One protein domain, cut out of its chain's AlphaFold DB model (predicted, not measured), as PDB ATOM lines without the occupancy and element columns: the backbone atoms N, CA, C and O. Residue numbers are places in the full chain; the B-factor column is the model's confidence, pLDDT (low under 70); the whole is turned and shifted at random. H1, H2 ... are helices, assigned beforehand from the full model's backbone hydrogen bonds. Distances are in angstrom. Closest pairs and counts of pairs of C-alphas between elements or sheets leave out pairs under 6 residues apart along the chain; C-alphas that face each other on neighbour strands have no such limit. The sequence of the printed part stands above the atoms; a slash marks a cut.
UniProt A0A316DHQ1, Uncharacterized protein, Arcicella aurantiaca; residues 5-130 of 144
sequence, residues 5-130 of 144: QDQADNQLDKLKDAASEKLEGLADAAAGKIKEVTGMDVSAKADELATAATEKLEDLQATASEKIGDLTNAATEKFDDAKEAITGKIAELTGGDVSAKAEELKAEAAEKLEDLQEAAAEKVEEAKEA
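Overview. This is residues 5 to 130 of the 144 residues of an uncharacterized protein of Arcicella aurantiaca (UniProt A0A316DHQ1). Four nearly straight helices stand side by side in an up-and-down bundle, each running against the one before it, and make a slender rod. In order H1, H2, H3 and H4 they go round the long axis as a four-cornered ring, with H1 beside H4 and the two printed ends at the same end of the rod. The printed part has 126 residues with four named helices, H1 to H4 along the chain, and no named strand; its class is all helix. It is compact, with a radius of gyration of the C-alphas of 15.4 A and spans of 49 by 19 by 17 A.

Along the chain. H1, residues 5 to 38, is 47.9 A long and begins with C-alpha 5 at (-3.742, 15.165, 2.414). H2, residues 43 to 66, is 35.2 A long. H3, residues 71 to 94, is 34.5 A long and begins with C-alpha 71 at (-8.562, 21.366, 11.606). H4, residues 99 to 130, is 45.4 A long and ends with C-alpha 130 at (-3.653, 23.862, 0.325).

Arrangement. H1 and H2 form a helical hairpin at a shallow tilt of 16 degrees; their closest C-alphas, of Ala 27 and Ala 46, are 4.8 A apart. H2 and H3 form the next hairpin, at 10 degrees, with the C-alphas of Ala 53 and Ala 82 closest at 4.8 A. In the hairpin of H3 and H4, at 16 degrees, the closest C-alphas are those of Thr 87 and Lys 106, 5.7 A. H4 touches H1, opposite ways at 7 degrees, closest at the C-alphas of Ala 8 and Ala 127, 4.3 A. H1 and H3 run the same way and only just touch, with 3 pairs of C-alphas within 8 A, through residues 30 to 34 and 90 to 94 alone; the closest C-alphas, of Ile 34 and Thr 94, are 6.9 A apart. H2 and H4 are near each other, with 6 pairs of C-alphas within 10 A. In H1, H2, H3 and H4 every O i to N i+4 pair is within hydrogen-bond range.

Size, cuts and confidence. The two farthest C-alphas, of Gly 39 and Ala 130, are 49.9 A apart, while those of Gln 5 and Ala 130 are 8.9 A apart. The printed part has no cut, and its three links are tight. Mean pLDDT of the printed part is 78.8; residues 64 to 65, 68 to 69 and 95 to 99 are under 70.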
ATOM      1  N   GLN A   5      -3.903  15.854   1.148       72.62
ATOM      2  CA  GLN A   5      -3.742  15.165   2.414       72.62
ATOM      3  C   GLN A   5      -2.265  15.065   2.806       72.62
ATOM      4  O   GLN A   5      -1.913  15.482   3.900       72.62
ATOM      5  N   ASP A   6      -1.396  14.674   1.869       77.94
ATOM      6  CA  ASP A   6       0.049  14.577   2.102       77.94
ATOM      7  C   ASP A   6       0.653  15.934   2.519       77.94
ATOM      8  O   ASP A   6       1.492  16.004   3.415       77.94
ATOM      9  N   GLN A   7       0.195  17.039   1.910       75.81
ATOM     10  CA  GLN A   7       0.671  18.379   2.273       75.81
ATOM     11  C   GLN A   7       0.209  18.810   3.669       75.81
ATOM     12  O   GLN A   7       0.979  19.444   4.392       75.81
ATOM     13  N   ALA A   8      -1.037  18.499   4.032       75.44
ATOM     14  CA  ALA A   8      -1.573  18.785   5.356       75.44
ATOM     15  C   ALA A   8      -0.845  17.973   6.436       75.44
ATOM     16  O   ALA A   8      -0.408  18.548   7.433       75.44
ATOM     17  N   ASP A   9      -0.637  16.679   6.189       78.75
ATOM     18  CA  ASP A   9       0.082  15.779   7.089       78.75
ATOM     19  C   ASP A   9       1.525  16.268   7.311       78.75
ATOM     20  O   ASP A   9       1.968  16.386   8.448       78.75
ATOM     21  N   ASN A  10       2.226  16.689   6.251       83.19
ATOM     22  CA  ASN A  10       3.597  17.213   6.331       83.19
ATOM     23  C   ASN A  10       3.704  18.520   7.146       83.19
ATOM     24  O   ASN A  10       4.672  18.729   7.879       83.19
ATOM     25  N   GLN A  11       2.728  19.427   7.030       81.06
ATOM     26  CA  GLN A  11       2.709  20.643   7.857       81.06
ATOM     27  C   GLN A  11       2.449  20.316   9.327       81.06
ATOM     28  O   GLN A  11       3.041  20.951  10.200       81.06
ATOM     29  N   LEU A  12       1.611  19.314   9.598       77.94
ATOM     30  CA  LEU A  12       1.358  18.879  10.962       77.94
ATOM     31  C   LEU A  12       2.505  18.087  11.579       77.94
ATOM     32  O   LEU A  12       2.768  18.275  12.761       77.94
ATOM     33  N   ASP A  13       3.226  17.279  10.804       83.75
ATOM     34  CA  ASP A  13       4.456  16.625  11.265       83.75
ATOM     35  C   ASP A  13       5.477  17.671  11.722       83.75
ATOM     36  O   ASP A  13       6.006  17.602  12.828       83.75
ATOM     37  N   LYS A  14       5.690  18.720  10.917       84.00
ATOM     38  CA  LYS A  14       6.590  19.822  11.296       84.00
ATOM     39  C   LYS A  14       6.122  20.548  12.546       84.00
ATOM     40  O   LYS A  14       6.952  20.954  13.359       84.00
ATOM     41  N   LEU A  15       4.812  20.748  12.678       80.12
ATOM     42  CA  LEU A  15       4.243  21.336  13.879       80.12
ATOM     43  C   LEU A  15       4.522  20.450  15.092       80.12
ATOM     44  O   LEU A  15       4.989  20.959  16.104       80.12
ATOM     45  N   LYS A  16       4.269  19.144  14.986       82.12
ATOM     46  CA  LYS A  16       4.514  18.168  16.046       82.12
ATOM     47  C   LYS A  16       5.977  18.168  16.477       82.12
ATOM     48  O   LYS A  16       6.242  18.212  17.676       82.12
ATOM     49  N   ASP A  17       6.907  18.143  15.528       86.00
ATOM     50  CA  ASP A  17       8.341  18.134  15.818       86.00
ATOM     51  C   ASP A  17       8.755  19.415  16.557       86.00
ATOM     52  O   ASP A  17       9.348  19.356  17.635       86.00
ATOM     53  N   ALA A  18       8.363  20.579  16.026       83.31
ATOM     54  CA  ALA A  18       8.652  21.872  16.643       83.31
ATOM     55  C   ALA A  18       8.006  22.009  18.031       83.31
ATOM     56  O   ALA A  18       8.573  22.614  18.944       83.31
ATOM     57  N   ALA A  19       6.810  21.449  18.191       80.81
ATOM     58  CA  ALA A  19       6.087  21.453  19.442       80.81
ATOM     59  C   ALA A  19       6.732  20.563  20.496       80.81
ATOM     60  O   ALA A  19       6.943  21.019  21.615       80.81
ATOM     61  N   SER A  20       7.097  19.340  20.124       83.06
ATOM     62  CA  SER A  20       7.766  18.389  21.011       83.06
ATOM     63  C   SER A  20       9.085  18.969  21.522       83.06
ATOM     64  O   SER A  20       9.316  18.977  22.726       83.06
ATOM     65  N   GLU A  21       9.894  19.574  20.645       86.00
ATOM     66  CA  GLU A  21      11.156  20.218  21.035       86.00
ATOM     67  C   GLU A  21      10.935  21.390  22.013       86.00
ATOM     68  O   GLU A  21      11.619  21.517  23.035       86.00
ATOM     69  N   LYS A  22       9.939  22.248  21.748       82.38
ATOM     70  CA  LYS A  22       9.590  23.362  22.645       82.38
ATOM     71  C   LYS A  22       9.051  22.881  23.997       82.38
ATOM     72  O   LYS A  22       9.351  23.508  25.016       82.38
ATOM     73  N   LEU A  23       8.270  21.801  24.006       82.44
ATOM     74  CA  LEU A  23       7.693  21.186  25.202       82.44
ATOM     75  C   LEU A  23       8.752  20.509  26.071       82.44
ATOM     76  O   LEU A  23       8.754  20.720  27.283       82.44
ATOM     77  N   GLU A  24       9.682  19.772  25.467       85.44
ATOM     78  CA  GLU A  24      10.848  19.212  26.160       85.44
ATOM     79  C   GLU A  24      11.684  20.328  26.795       85.44
ATOM     80  O   GLU A  24      11.942  20.315  27.998       85.44
ATOM     81  N   GLY A  25      11.999  21.384  26.035       85.12
ATOM     82  CA  GLY A  25      12.740  22.528  26.570       85.12
ATOM     83  C   GLY A  25      12.000  23.295  27.678       85.12
ATOM     84  O   GLY A  25      12.625  23.987  28.485       85.12
ATOM     85  N   LEU A  26      10.669  23.218  27.728       82.44
ATOM     86  CA  LEU A  26       9.849  23.777  28.806       82.44
ATOM     87  C   LEU A  26       9.869  22.874  30.042       82.44
ATOM     88  O   LEU A  26      10.035  23.383  31.151       82.44
ATOM     89  N   ALA A  27       9.750  21.560  29.859       84.94
ATOM     90  CA  ALA A  27       9.878  20.573  30.925       84.94
ATOM     91  C   ALA A  27      11.248  20.664  31.613       84.94
ATOM     92  O   ALA A  27      11.309  20.809  32.836       84.94
ATOM     93  N   ASP A  28      12.332  20.693  30.837       86.62
ATOM     94  CA  ASP A  28      13.697  20.840  31.351       86.62
ATOM     95  C   ASP A  28      13.879  22.148  32.129       86.62
ATOM     96  O   ASP A  28      14.437  22.162  33.232       86.62
ATOM     97  N   ALA A  29      13.373  23.261  31.587       84.44
ATOM     98  CA  ALA A  29      13.437  24.558  32.257       84.44
ATOM     99  C   ALA A  29      12.660  24.553  33.581       84.44
ATOM    100  O   ALA A  29      13.160  25.048  34.599       84.44
ATOM    101  N   ALA A  30      11.465  23.955  33.593       81.25
ATOM    102  CA  ALA A  30      10.655  23.809  34.793       81.25
ATOM    103  C   ALA A  30      11.359  22.945  35.845       81.25
ATOM    104  O   ALA A  30      11.484  23.366  36.998       81.25
ATOM    105  N   ALA A  31      11.887  21.785  35.455       85.31
ATOM    106  CA  ALA A  31      12.634  20.906  36.347       85.31
ATOM    107  C   ALA A  31      13.875  21.591  36.928       85.31
ATOM    108  O   ALA A  31      14.100  21.539  38.140       85.31
ATOM    109  N   GLY A  32      14.648  22.282  36.085       85.88
ATOM    110  CA  GLY A  32      15.838  23.026  36.487       85.88
ATOM    111  C   GLY A  32      15.529  24.108  37.519       85.88
ATOM    112  O   GLY A  32      16.148  24.136  38.585       85.88
ATOM    113  N   LYS A  33      14.524  24.952  37.255       82.25
ATOM    114  CA  LYS A  33      14.103  26.015  38.182       82.25
ATOM    115  C   LYS A  33      13.564  25.456  39.499       82.25
ATOM    116  O   LYS A  33      13.862  25.994  40.564       82.25
ATOM    117  N   ILE A  34      12.796  24.368  39.461       79.94
ATOM    118  CA  ILE A  34      12.279  23.737  40.682       79.94
ATOM    119  C   ILE A  34      13.422  23.164  41.511       79.94
ATOM    120  O   ILE A  34      13.467  23.398  42.721       79.94
ATOM    121  N   LYS A  35      14.371  22.477  40.877       86.19
ATOM    122  CA  LYS A  35      15.559  21.939  41.541       86.19
ATOM    123  C   LYS A  35      16.425  23.036  42.146       86.19
ATOM    124  O   LYS A  35      16.892  22.874  43.268       86.19
ATOM    125  N   GLU A  36      16.599  24.159  41.454       84.50
ATOM    126  CA  GLU A  36      17.337  25.320  41.965       84.50
ATOM    127  C   GLU A  36      16.695  25.894  43.237       84.50
ATOM    128  O   GLU A  36      17.390  26.200  44.205       84.50
ATOM    129  N   VAL A  37      15.367  26.016  43.259       76.88
ATOM    130  CA  VAL A  37      14.640  26.681  44.352       76.88
ATOM    131  C   VAL A  37      14.380  25.753  45.534       76.88
ATOM    132  O   VAL A  37      14.489  26.162  46.687       76.88
ATOM    133  N   THR A  38      13.989  24.514  45.256       77.56
ATOM    134  CA  THR A  38      13.506  23.568  46.274       77.56
ATOM    135  C   THR A  38      14.541  22.503  46.626       77.56
ATOM    136  O   THR A  38      14.376  21.788  47.612       77.56
ATOM    137  N   GLY A  39      15.595  22.353  45.815       82.81
ATOM    138  CA  GLY A  39      16.513  21.215  45.878       82.81
ATOM    139  C   GLY A  39      15.901  19.899  45.384       82.81
ATOM    140  O   GLY A  39      16.591  18.881  45.375       82.81
ATOM    141  N   MET A  40      14.624  19.895  44.985       82.38
ATOM    142  CA  MET A  40      13.911  18.701  44.550       82.38
ATOM    143  C   MET A  40      14.187  18.424  43.079       82.38
ATOM    144  O   MET A  40      13.927  19.256  42.213       82.38
ATOM    145  N   ASP A  41      14.688  17.227  42.793       85.50
ATOM    146  CA  ASP A  41      14.772  16.752  41.422       85.50
ATOM    147  C   ASP A  41      13.392  16.278  40.970       85.50
ATOM    148  O   ASP A  41      12.855  15.296  41.488       85.50
ATOM    149  N   VAL A  42      12.806  17.018  40.035       83.50
ATOM    150  CA  VAL A  42      11.494  16.712  39.468       83.50
ATOM    151  C   VAL A  42      11.560  16.366  37.984       83.50
ATOM    152  O   VAL A  42      10.520  16.335  37.334       83.50
ATOM    153  N   SER A  43      12.756  16.079  37.460       83.56
ATOM    154  CA  SER A  43      12.984  15.841  36.026       83.56
ATOM    155  C   SER A  43      12.032  14.775  35.478       83.56
ATOM    156  O   SER A  43      11.300  15.045  34.540       83.56
ATOM    157  N   ALA A  44      11.879  13.643  36.176       84.12
ATOM    158  CA  ALA A  44      10.953  12.581  35.767       84.12
ATOM    159  C   ALA A  44       9.483  13.038  35.664       84.12
ATOM    160  O   ALA A  44       8.756  12.606  34.779       84.12
ATOM    161  N   LYS A  45       9.027  13.919  36.562       80.88
ATOM    162  CA  LYS A  45       7.656  14.449  36.519       80.88
ATOM    163  C   LYS A  45       7.498  15.565  35.477       80.88
ATOM    164  O   LYS A  45       6.391  15.786  34.991       80.88
ATOM    165  N   ALA A  46       8.576  16.280  35.162       80.44
ATOM    166  CA  ALA A  46       8.606  17.236  34.064       80.44
ATOM    167  C   ALA A  46       8.644  16.522  32.700       80.44
ATOM    168  O   ALA A  46       7.961  16.951  31.779       80.44
ATOM    169  N   ASP A  47       9.312  15.377  32.578       83.19
ATOM    170  CA  ASP A  47       9.256  14.546  31.366       83.19
ATOM    171  C   ASP A  47       7.824  14.074  31.077       83.19
ATOM    172  O   ASP A  47       7.359  14.095  29.937       83.19
ATOM    173  N   GLU A  48       7.066  13.718  32.120       82.50
ATOM    174  CA  GLU A  48       5.639  13.415  31.968       82.50
ATOM    175  C   GLU A  48       4.818  14.626  31.485       82.50
ATOM    176  O   GLU A  48       3.745  14.445  30.913       82.50
ATOM    177  N   LEU A  49       5.279  15.857  31.736       78.12
ATOM    178  CA  LEU A  49       4.640  17.083  31.254       78.12
ATOM    179  C   LEU A  49       4.861  17.259  29.751       78.12
ATOM    180  O   LEU A  49       3.887  17.501  29.039       78.12
ATOM    181  N   ALA A  50       6.095  17.080  29.273       79.81
ATOM    182  CA  ALA A  50       6.381  17.079  27.840       79.81
ATOM    183  C   ALA A  50       5.616  15.950  27.133       79.81
ATOM    184  O   ALA A  50       4.934  16.200  26.146       79.81
ATOM    185  N   THR A  51       5.631  14.740  27.701       84.00
ATOM    186  CA  THR A  51       4.938  13.568  27.139       84.00
ATOM    187  C   THR A  51       3.436  13.812  26.984       84.00
ATOM    188  O   THR A  51       2.898  13.628  25.896       84.00
ATOM    189  N   ALA A  52       2.758  14.282  28.039       77.56
ATOM    190  CA  ALA A  52       1.314  14.520  27.995       77.56
ATOM    191  C   ALA A  52       0.922  15.582  26.957       77.56
ATOM    192  O   ALA A  52      -0.122  15.477  26.316       77.56
ATOM    193  N   ALA A  53       1.748  16.612  26.783       75.62
ATOM    194  CA  ALA A  53       1.501  17.648  25.793       75.62
ATOM    195  C   ALA A  53       1.783  17.163  24.361       75.62
ATOM    196  O   ALA A  53       0.995  17.447  23.459       75.62
ATOM    197  N   THR A  54       2.833  16.362  24.161       80.31
ATOM    198  CA  THR A  54       3.121  15.707  22.878       80.31
ATOM    199  C   THR A  54       1.997  14.756  22.465       80.31
ATOM    200  O   THR A  54       1.568  14.805  21.316       80.31
ATOM    201  N   GLU A  55       1.434  13.967  23.386       84.00
ATOM    202  CA  GLU A  55       0.276  13.103  23.098       84.00
ATOM    203  C   GLU A  55      -0.935  13.907  22.581       84.00
ATOM    204  O   GLU A  55      -1.610  13.495  21.636       84.00
ATOM    205  N   LYS A  56      -1.194  15.103  23.132       79.06
ATOM    206  CA  LYS A  56      -2.278  15.984  22.653       79.06
ATOM    207  C   LYS A  56      -2.030  16.525  21.245       79.06
ATOM    208  O   LYS A  56      -2.983  16.723  20.490       79.06
ATOM    209  N   LEU A  57      -0.772  16.740  20.875       73.88
ATOM    210  CA  LEU A  57      -0.383  17.153  19.525       73.88
ATOM    211  C   LEU A  57      -0.451  15.995  18.523       73.88
ATOM    212  O   LEU A  57      -0.829  16.202  17.372       73.88
ATOM    213  N   GLU A  58      -0.153  14.769  18.949       80.81
ATOM    214  CA  GLU A  58      -0.367  13.572  18.126       80.81
ATOM    215  C   GLU A  58      -1.854  13.350  17.828       80.81
ATOM    216  O   GLU A  58      -2.232  13.079  16.687       80.81
ATOM    217  N   ASP A  59      -2.720  13.556  18.821       80.75
ATOM    218  CA  ASP A  59      -4.168  13.525  18.616       80.75
ATOM    219  C   ASP A  59      -4.641  14.584  17.606       80.75
ATOM    220  O   ASP A  59      -5.582  14.346  16.837       80.75
ATOM    221  N   LEU A  60      -4.020  15.770  17.615       73.69
ATOM    222  CA  LEU A  60      -4.305  16.815  16.636       73.69
ATOM    223  C   LEU A  60      -3.970  16.334  15.223       73.69
ATOM    224  O   LEU A  60      -4.776  16.518  14.312       73.69
ATOM    225  N   GLN A  61      -2.832  15.663  15.055       72.62
ATOM    226  CA  GLN A  61      -2.444  15.046  13.791       72.62
ATOM    227  C   GLN A  61      -3.452  14.027  13.294       72.62
ATOM    228  O   GLN A  61      -3.931  14.147  12.166       72.62
ATOM    229  N   ALA A  62      -3.855  13.093  14.148       76.81
ATOM    230  CA  ALA A  62      -4.872  12.117  13.782       76.81
ATOM    231  C   ALA A  62      -6.192  12.795  13.363       76.81
ATOM    232  O   ALA A  62      -6.775  12.453  12.333       76.81
ATOM    233  N   THR A  63      -6.633  13.807  14.118       71.31
ATOM    234  CA  THR A  63      -7.881  14.537  13.836       71.31
ATOM    235  C   THR A  63      -7.797  15.327  12.529       71.31
ATOM    236  O   THR A  63      -8.759  15.392  11.761       71.31
ATOM    237  N   ALA A  64      -6.638  15.914  12.254       67.06
ATOM    238  CA  ALA A  64      -6.379  16.693  11.058       67.06
ATOM    239  C   ALA A  64      -6.403  15.854   9.785       67.06
ATOM    240  O   ALA A  64      -7.059  16.246   8.817       67.06
ATOM    241  N   SER A  65      -5.770  14.680   9.813       65.25
ATOM    242  CA  SER A  65      -5.778  13.745   8.689       65.25
ATOM    243  C   SER A  65      -7.193  13.242   8.363       65.25
ATOM    244  O   SER A  65      -7.478  12.927   7.207       65.25
ATOM    245  N   GLU A  66      -8.110  13.204   9.341       70.25
ATOM    246  CA  GLU A  66      -9.514  12.822   9.127       70.25
ATOM    247  C   GLU A  66     -10.422  13.994   8.708       70.25
ATOM    248  O   GLU A  66     -11.365  13.802   7.932       70.25
ATOM    249  N   LYS A  67     -10.179  15.208   9.225       71.00
ATOM    250  CA  LYS A  67     -11.085  16.361   9.088       71.00
ATOM    251  C   LYS A  67     -10.356  17.687   8.861       71.00
ATOM    252  O   LYS A  67     -10.480  18.626   9.642       71.00
ATOM    253  N   ILE A  68      -9.720  17.825   7.700       67.25
ATOM    254  CA  ILE A  68      -9.098  19.083   7.242       67.25
ATOM    255  C   ILE A  68     -10.014  20.322   7.321       67.25
ATOM    256  O   ILE A  68      -9.534  21.436   7.513       67.25
ATOM    257  N   GLY A  69     -11.336  20.160   7.192       65.31
ATOM    258  CA  GLY A  69     -12.284  21.273   7.324       65.31
ATOM    259  C   GLY A  69     -12.431  21.814   8.752       65.31
ATOM    260  O   GLY A  69     -12.678  23.005   8.922       65.31
ATOM    261  N   ASP A  70     -12.227  20.957   9.757       75.25
ATOM    262  CA  ASP A  70     -12.391  21.269  11.185       75.25
ATOM    263  C   ASP A  70     -11.036  21.455  11.897       75.25
ATOM    264  O   ASP A  70     -10.975  21.627  13.114       75.25
ATOM    265  N   LEU A  71      -9.943  21.438  11.130       73.88
ATOM    266  CA  LEU A  71      -8.562  21.366  11.606       73.88
ATOM    267  C   LEU A  71      -8.202  22.536  12.535       73.88
ATOM    268  O   LEU A  71      -7.579  22.329  13.570       73.88
ATOM    269  N   THR A  72      -8.675  23.748  12.229       74.38
ATOM    270  CA  THR A  72      -8.486  24.939  13.076       74.38
ATOM    271  C   THR A  72      -9.110  24.775  14.468       74.38
ATOM    272  O   THR A  72      -8.494  25.131  15.473       74.38
ATOM    273  N   ASN A  73     -10.321  24.212  14.540       80.50
ATOM    274  CA  ASN A  73     -11.019  24.006  15.812       80.50
ATOM    275  C   ASN A  73     -10.339  22.901  16.623       80.50
ATOM    276  O   ASN A  73     -10.049  23.106  17.798       80.50
ATOM    277  N   ALA A  74     -10.011  21.780  15.972       78.88
ATOM    278  CA  ALA A  74      -9.292  20.678  16.605       78.88
ATOM    279  C   ALA A  74      -7.930  21.129  17.158       78.88
ATOM    280  O   ALA A  74      -7.558  20.745  18.265       78.88
ATOM    281  N   ALA A  75      -7.204  21.971  16.413       76.12
ATOM    282  CA  ALA A  75      -5.916  22.513  16.844       76.12
ATOM    283  C   ALA A  75      -6.047  23.356  18.101       76.12
ATOM    284  O   ALA A  75      -5.282  23.166  19.041       76.12
ATOM    285  N   THR A  76      -7.044  24.239  18.126       79.62
ATOM    286  CA  THR A  76      -7.308  25.109  19.274       79.62
ATOM    287  C   THR A  76      -7.656  24.285  20.514       79.62
ATOM    288  O   THR A  76      -7.009  24.445  21.542       79.62
ATOM    289  N   GLU A  77      -8.597  23.337  20.404       83.69
ATOM    290  CA  GLU A  77      -9.000  22.486  21.534       83.69
ATOM    291  C   GLU A  77      -7.829  21.659  22.089       83.69
ATOM    292  O   GLU A  77      -7.645  21.574  23.302       83.69
ATOM    293  N   LYS A  78      -6.998  21.066  21.220       80.62
ATOM    294  CA  LYS A  78      -5.845  20.261  21.659       80.62
ATOM    295  C   LYS A  78      -4.738  21.101  22.288       80.62
ATOM    296  O   LYS A  78      -4.048  20.614  23.185       80.62
ATOM    297  N   PHE A  79      -4.586  22.352  21.857       78.50
ATOM    298  CA  PHE A  79      -3.662  23.292  22.481       78.50
ATOM    299  C   PHE A  79      -4.110  23.722  23.872       78.50
ATOM    300  O   PHE A  79      -3.299  23.729  24.800       78.50
ATOM    301  N   ASP A  80      -5.397  24.032  24.024       83.50
ATOM    302  CA  ASP A  80      -5.978  24.377  25.320       83.50
ATOM    303  C   ASP A  80      -5.841  23.201  26.303       83.50
ATOM    304  O   ASP A  80      -5.362  23.387  27.424       83.50
ATOM    305  N   ASP A  81      -6.124  21.975  25.851       84.19
ATOM    306  CA  ASP A  81      -5.889  20.741  26.614       84.19
ATOM    307  C   ASP A  81      -4.423  20.603  27.067       84.19
ATOM    308  O   ASP A  81      -4.147  20.252  28.219       84.19
ATOM    309  N   ALA A  82      -3.464  20.852  26.166       78.31
ATOM    310  CA  ALA A  82      -2.038  20.776  26.485       78.31
ATOM    311  C   ALA A  82      -1.652  21.837  27.527       78.31
ATOM    312  O   ALA A  82      -0.928  21.543  28.484       78.31
ATOM    313  N   LYS A  83      -2.188  23.054  27.395       80.12
ATOM    314  CA  LYS A  83      -1.973  24.157  28.336       80.12
ATOM    315  C   LYS A  83      -2.515  23.849  29.723       80.12
ATOM    316  O   LYS A  83      -1.807  24.072  30.713       80.12
ATOM    317  N   GLU A  84      -3.713  23.287  29.823       83.44
ATOM    318  CA  GLU A  84      -4.267  22.838  31.101       83.44
ATOM    319  C   GLU A  84      -3.440  21.704  31.721       83.44
ATOM    320  O   GLU A  84      -3.101  21.766  32.906       83.44
ATOM    321  N   ALA A  85      -3.034  20.703  30.932       81.31
ATOM    322  CA  ALA A  85      -2.215  19.592  31.418       81.31
ATOM    323  C   ALA A  85      -0.865  20.067  31.984       81.31
ATOM    324  O   ALA A  85      -0.443  19.648  33.066       81.31
ATOM    325  N   ILE A  86      -0.209  20.992  31.280       76.12
ATOM    326  CA  ILE A  86       1.082  21.570  31.664       76.12
ATOM    327  C   ILE A  86       0.954  22.412  32.929       76.12
ATOM    328  O   ILE A  86       1.690  22.207  33.897       76.12
ATOM    329  N   THR A  87      -0.002  23.340  32.958       78.69
ATOM    330  CA  THR A  87      -0.209  24.210  34.125       78.69
ATOM    331  C   THR A  87      -0.634  23.420  35.365       78.69
ATOM    332  O   THR A  87      -0.190  23.745  36.473       78.69
ATOM    333  N   GLY A  88      -1.419  22.353  35.187       79.56
ATOM    334  CA  GLY A  88      -1.771  21.394  36.232       79.56
ATOM    335  C   GLY A  88      -0.552  20.658  36.789       79.56
ATOM    336  O   GLY A  88      -0.309  20.700  37.997       79.56
ATOM    337  N   LYS A  89       0.280  20.064  35.923       78.62
ATOM    338  CA  LYS A  89       1.505  19.367  36.348       78.62
ATOM    339  C   LYS A  89       2.508  20.306  37.024       78.62
ATOM    340  O   LYS A  89       3.063  19.939  38.054       78.62
ATOM    341  N   ILE A  90       2.699  21.539  36.545       75.94
ATOM    342  CA  ILE A  90       3.565  22.530  37.225       75.94
ATOM    343  C   ILE A  90       3.078  22.807  38.656       75.94
ATOM    344  O   ILE A  90       3.889  22.946  39.577       75.94
ATOM    345  N   ALA A  91       1.761  22.862  38.874       78.38
ATOM    346  CA  ALA A  91       1.203  23.035  40.214       78.38
ATOM    347  C   ALA A  91       1.493  21.825  41.123       78.38
ATOM    348  O   ALA A  91       1.849  22.007  42.288       78.38
ATOM    349  N   GLU A  92       1.406  20.600  40.594       79.38
ATOM    350  CA  GLU A  92       1.784  19.384  41.329       79.38
ATOM    351  C   GLU A  92       3.284  19.322  41.640       79.38
ATOM    352  O   GLU A  92       3.683  18.872  42.715       79.38
ATOM    353  N   LEU A  93       4.118  19.778  40.704       74.00
ATOM    354  CA  LEU A  93       5.574  19.796  40.818       74.00
ATOM    355  C   LEU A  93       6.080  20.748  41.905       74.00
ATOM    356  O   LEU A  93       7.065  20.465  42.583       74.00
ATOM    357  N   THR A  94       5.405  21.883  42.059       71.44
ATOM    358  CA  THR A  94       5.787  22.948  42.992       71.44
ATOM    359  C   THR A  94       5.122  22.819  44.358       71.44
ATOM    360  O   THR A  94       5.479  23.555  45.272       71.44
ATOM    361  N   GLY A  95       4.192  21.876  44.533       65.38
ATOM    362  CA  GLY A  95       3.659  21.514  45.843       65.38
ATOM    363  C   GLY A  95       3.022  22.678  46.604       65.38
ATOM    364  O   GLY A  95       3.341  22.851  47.769       65.38
ATOM    365  N   GLY A  96       2.155  23.475  45.969       59.50
ATOM    366  CA  GLY A  96       1.263  24.465  46.604       59.50
ATOM    367  C   GLY A  96       1.911  25.691  47.283       59.50
ATOM    368  O   GLY A  96       1.456  26.810  47.067       59.50
ATOM    369  N   ASP A  97       2.974  25.505  48.066       59.22
ATOM    370  CA  ASP A  97       3.636  26.521  48.895       59.22
ATOM    371  C   ASP A  97       4.634  27.400  48.119       59.22
ATOM    372  O   ASP A  97       4.984  28.492  48.562       59.22
ATOM    373  N   VAL A  98       5.068  26.994  46.921       59.84
ATOM    374  CA  VAL A  98       6.028  27.764  46.100       59.84
ATOM    375  C   VAL A  98       5.312  28.748  45.151       59.84
ATOM    376  O   VAL A  98       5.771  29.009  44.040       59.84
ATOM    377  N   SER A  99       4.177  29.308  45.588       64.69
ATOM    378  CA  SER A  99       3.223  30.075  44.766       64.69
ATOM    379  C   SER A  99       3.878  31.092  43.822       64.69
ATOM    380  O   SER A  99       3.587  31.061  42.635       64.69
ATOM    381  N   ALA A 100       4.824  31.921  44.278       72.25
ATOM    382  CA  ALA A 100       5.423  32.954  43.423       72.25
ATOM    383  C   ALA A 100       6.278  32.396  42.262       72.25
ATOM    384  O   ALA A 100       6.209  32.906  41.149       72.25
ATOM    385  N   LYS A 101       7.067  31.337  42.495       71.69
ATOM    386  CA  LYS A 101       7.893  30.702  41.444       71.69
ATOM    387  C   LYS A 101       7.070  29.758  40.572       71.69
ATOM    388  O   LYS A 101       7.367  29.608  39.394       71.69
ATOM    389  N   ALA A 102       6.049  29.120  41.145       74.06
ATOM    390  CA  ALA A 102       5.093  28.316  40.397       74.06
ATOM    391  C   ALA A 102       4.299  29.180  39.411       74.06
ATOM    392  O   ALA A 102       4.096  28.766  38.277       74.06
ATOM    393  N   GLU A 103       3.892  30.381  39.824       78.62
ATOM    394  CA  GLU A 103       3.266  31.382  38.952       78.62
ATOM    395  C   GLU A 103       4.225  31.823  37.840       78.62
ATOM    396  O   GLU A 103       3.833  31.849  36.680       78.62
ATOM    397  N   GLU A 104       5.495  32.086  38.165       80.75
ATOM    398  CA  GLU A 104       6.519  32.457  37.177       80.75
ATOM    399  C   GLU A 104       6.755  31.335  36.146       80.75
ATOM    400  O   GLU A 104       6.792  31.591  34.945       80.75
ATOM    401  N   LEU A 105       6.824  30.077  36.596       78.25
ATOM    402  CA  LEU A 105       6.917  28.900  35.727       78.25
ATOM    403  C   LEU A 105       5.666  28.684  34.882       78.25
ATOM    404  O   LEU A 105       5.775  28.353  33.707       78.25
ATOM    405  N   LYS A 106       4.477  28.860  35.465       79.06
ATOM    406  CA  LYS A 106       3.215  28.774  34.726       79.06
ATOM    407  C   LYS A 106       3.121  29.860  33.665       79.06
ATOM    408  O   LYS A 106       2.647  29.562  32.578       79.06
ATOM    409  N   ALA A 107       3.558  31.081  33.966       83.94
ATOM    410  CA  ALA A 107       3.561  32.186  33.017       83.94
ATOM    411  C   ALA A 107       4.505  31.901  31.844       83.94
ATOM    412  O   ALA A 107       4.086  31.976  30.696       83.94
ATOM    413  N   GLU A 108       5.738  31.482  32.130       81.62
ATOM    414  CA  GLU A 108       6.733  31.139  31.106       81.62
ATOM    415  C   GLU A 108       6.296  29.919  30.274       81.62
ATOM    416  O   GLU A 108       6.501  29.868  29.062       81.62
ATOM    417  N   ALA A 109       5.636  28.945  30.910       78.94
ATOM    418  CA  ALA A 109       5.053  27.808  30.216       78.94
ATOM    419  C   ALA A 109       3.870  28.212  29.327       78.94
ATOM    420  O   ALA A 109       3.768  27.747  28.195       78.94
ATOM    421  N   ALA A 110       2.990  29.080  29.828       81.81
ATOM    422  CA  ALA A 110       1.852  29.593  29.081       81.81
ATOM    423  C   ALA A 110       2.300  30.405  27.862       81.81
ATOM    424  O   ALA A 110       1.748  30.184  26.793       81.81
ATOM    425  N   GLU A 111       3.311  31.266  28.000       85.38
ATOM    426  CA  GLU A 111       3.891  32.049  26.900       85.38
ATOM    427  C   GLU A 111       4.466  31.128  25.815       85.38
ATOM    428  O   GLU A 111       4.087  31.207  24.650       85.38
ATOM    429  N   LYS A 112       5.302  30.158  26.209       80.38
ATOM    430  CA  LYS A 112       5.874  29.190  25.264       80.38
ATOM    431  C   LYS A 112       4.830  28.341  24.553       80.38
ATOM    432  O   LYS A 112       5.071  27.952  23.414       80.38
ATOM    433  N   LEU A 113       3.728  28.007  25.224       78.38
ATOM    434  CA  LEU A 113       2.604  27.290  24.626       78.38
ATOM    435  C   LEU A 113       1.791  28.172  23.689       78.38
ATOM    436  O   LEU A 113       1.333  27.687  22.667       78.38
ATOM    437  N   GLU A 114       1.625  29.447  24.014       83.75
ATOM    438  CA  GLU A 114       0.911  30.408  23.176       83.75
ATOM    439  C   GLU A 114       1.670  30.641  21.861       83.75
ATOM    440  O   GLU A 114       1.084  30.489  20.791       83.75
ATOM    441  N   ASP A 115       2.998  30.803  21.912       84.50
ATOM    442  CA  ASP A 115       3.863  30.823  20.716       84.50
ATOM    443  C   ASP A 115       3.696  29.570  19.843       84.50
ATOM    444  O   ASP A 115       3.903  29.562  18.626       84.50
ATOM    445  N   LEU A 116       3.438  28.447  20.500       78.75
ATOM    446  CA  LEU A 116       3.302  27.144  19.881       78.75
ATOM    447  C   LEU A 116       1.914  26.994  19.247       78.75
ATOM    448  O   LEU A 116       1.800  26.473  18.139       78.75
ATOM    449  N   GLN A 117       0.885  27.520  19.907       80.75
ATOM    450  CA  GLN A 117      -0.477  27.617  19.401       80.75
ATOM    451  C   GLN A 117      -0.547  28.524  18.172       80.75
ATOM    452  O   GLN A 117      -1.221  28.181  17.204       80.75
ATOM    453  N   GLU A 118       0.165  29.649  18.173       84.38
ATOM    454  CA  GLU A 118       0.256  30.532  17.008       84.38
ATOM    455  C   GLU A 118       0.931  29.826  15.827       84.38
ATOM    456  O   GLU A 118       0.376  29.788  14.728       84.38
ATOM    457  N   ALA A 119       2.073  29.171  16.066       80.56
ATOM    458  CA  ALA A 119       2.745  28.371  15.043       80.56
ATOM    459  C   ALA A 119       1.853  27.225  14.529       80.56
ATOM    460  O   ALA A 119       1.839  26.932  13.331       80.56
ATOM    461  N   ALA A 120       1.077  26.598  15.416       76.88
ATOM    462  CA  ALA A 120       0.084  25.598  15.051       76.88
ATOM    463  C   ALA A 120      -0.991  26.180  14.148       76.88
ATOM    464  O   ALA A 120      -1.256  25.625  13.086       76.88
ATOM    465  N   ALA A 121      -1.583  27.307  14.540       80.69
ATOM    466  CA  ALA A 121      -2.632  27.967  13.783       80.69
ATOM    467  C   ALA A 121      -2.161  28.342  12.369       80.69
ATOM    468  O   ALA A 121      -2.885  28.083  11.409       80.69
ATOM    469  N   GLU A 122      -0.937  28.862  12.220       84.06
ATOM    470  CA  GLU A 122      -0.350  29.139  10.903       84.06
ATOM    471  C   GLU A 122      -0.222  27.868  10.054       84.06
ATOM    472  O   GLU A 122      -0.675  27.831   8.910       84.06
ATOM    473  N   LYS A 123       0.340  26.789  10.618       79.44
ATOM    474  CA  LYS A 123       0.537  25.516   9.903       79.44
ATOM    475  C   LYS A 123      -0.775  24.852   9.506       79.44
ATOM    476  O   LYS A 123      -0.894  24.284   8.419       79.44
ATOM    477  N   VAL A 124      -1.764  24.946  10.382       78.19
ATOM    478  CA  VAL A 124      -3.119  24.442  10.180       78.19
ATOM    479  C   VAL A 124      -3.840  25.233   9.090       78.19
ATOM    480  O   VAL A 124      -4.497  24.634   8.236       78.19
ATOM    481  N   GLU A 125      -3.698  26.559   9.064       81.12
ATOM    482  CA  GLU A 125      -4.287  27.382   8.007       81.12
ATOM    483  C   GLU A 125      -3.592  27.131   6.660       81.12
ATOM    484  O   GLU A 125      -4.280  26.952   5.658       81.12
ATOM    485  N   GLU A 126      -2.261  26.979   6.627       80.88
ATOM    486  CA  GLU A 126      -1.529  26.555   5.421       80.88
ATOM    487  C   GLU A 126      -2.057  25.212   4.877       80.88
ATOM    488  O   GLU A 126      -2.299  25.069   3.673       80.88
ATOM    489  N   ALA A 127      -2.268  24.227   5.757       76.25
ATOM    490  CA  ALA A 127      -2.816  22.919   5.398       76.25
ATOM    491  C   ALA A 127      -4.238  23.029   4.818       76.25
ATOM    492  O   ALA A 127      -4.575  22.403   3.806       76.25
ATOM    493  N   LYS A 128      -5.074  23.872   5.427       77.25
ATOM    494  CA  LYS A 128      -6.449  24.126   4.994       77.25
ATOM    495  C   LYS A 128      -6.520  24.883   3.668       77.25
ATOM    496  O   LYS A 128      -7.333  24.528   2.812       77.25
ATOM    497  N   GLU A 129      -5.672  25.887   3.451       79.06
ATOM    498  CA  GLU A 129      -5.595  26.610   2.178       79.06
ATOM    499  C   GLU A 129      -5.124  25.702   1.038       79.06
ATOM    500  O   GLU A 129      -5.717  25.714  -0.049       79.06
ATOM    501  N   ALA A 130      -4.111  24.862   1.288       75.19
ATOM    502  CA  ALA A 130      -3.653  23.862   0.325       75.19
ATOM    503  C   ALA A 130      -4.802  22.924  -0.084       75.19
ATOM    504  O   ALA A 130      -5.013  22.663  -1.276       75.19
TER     505      ALA A 130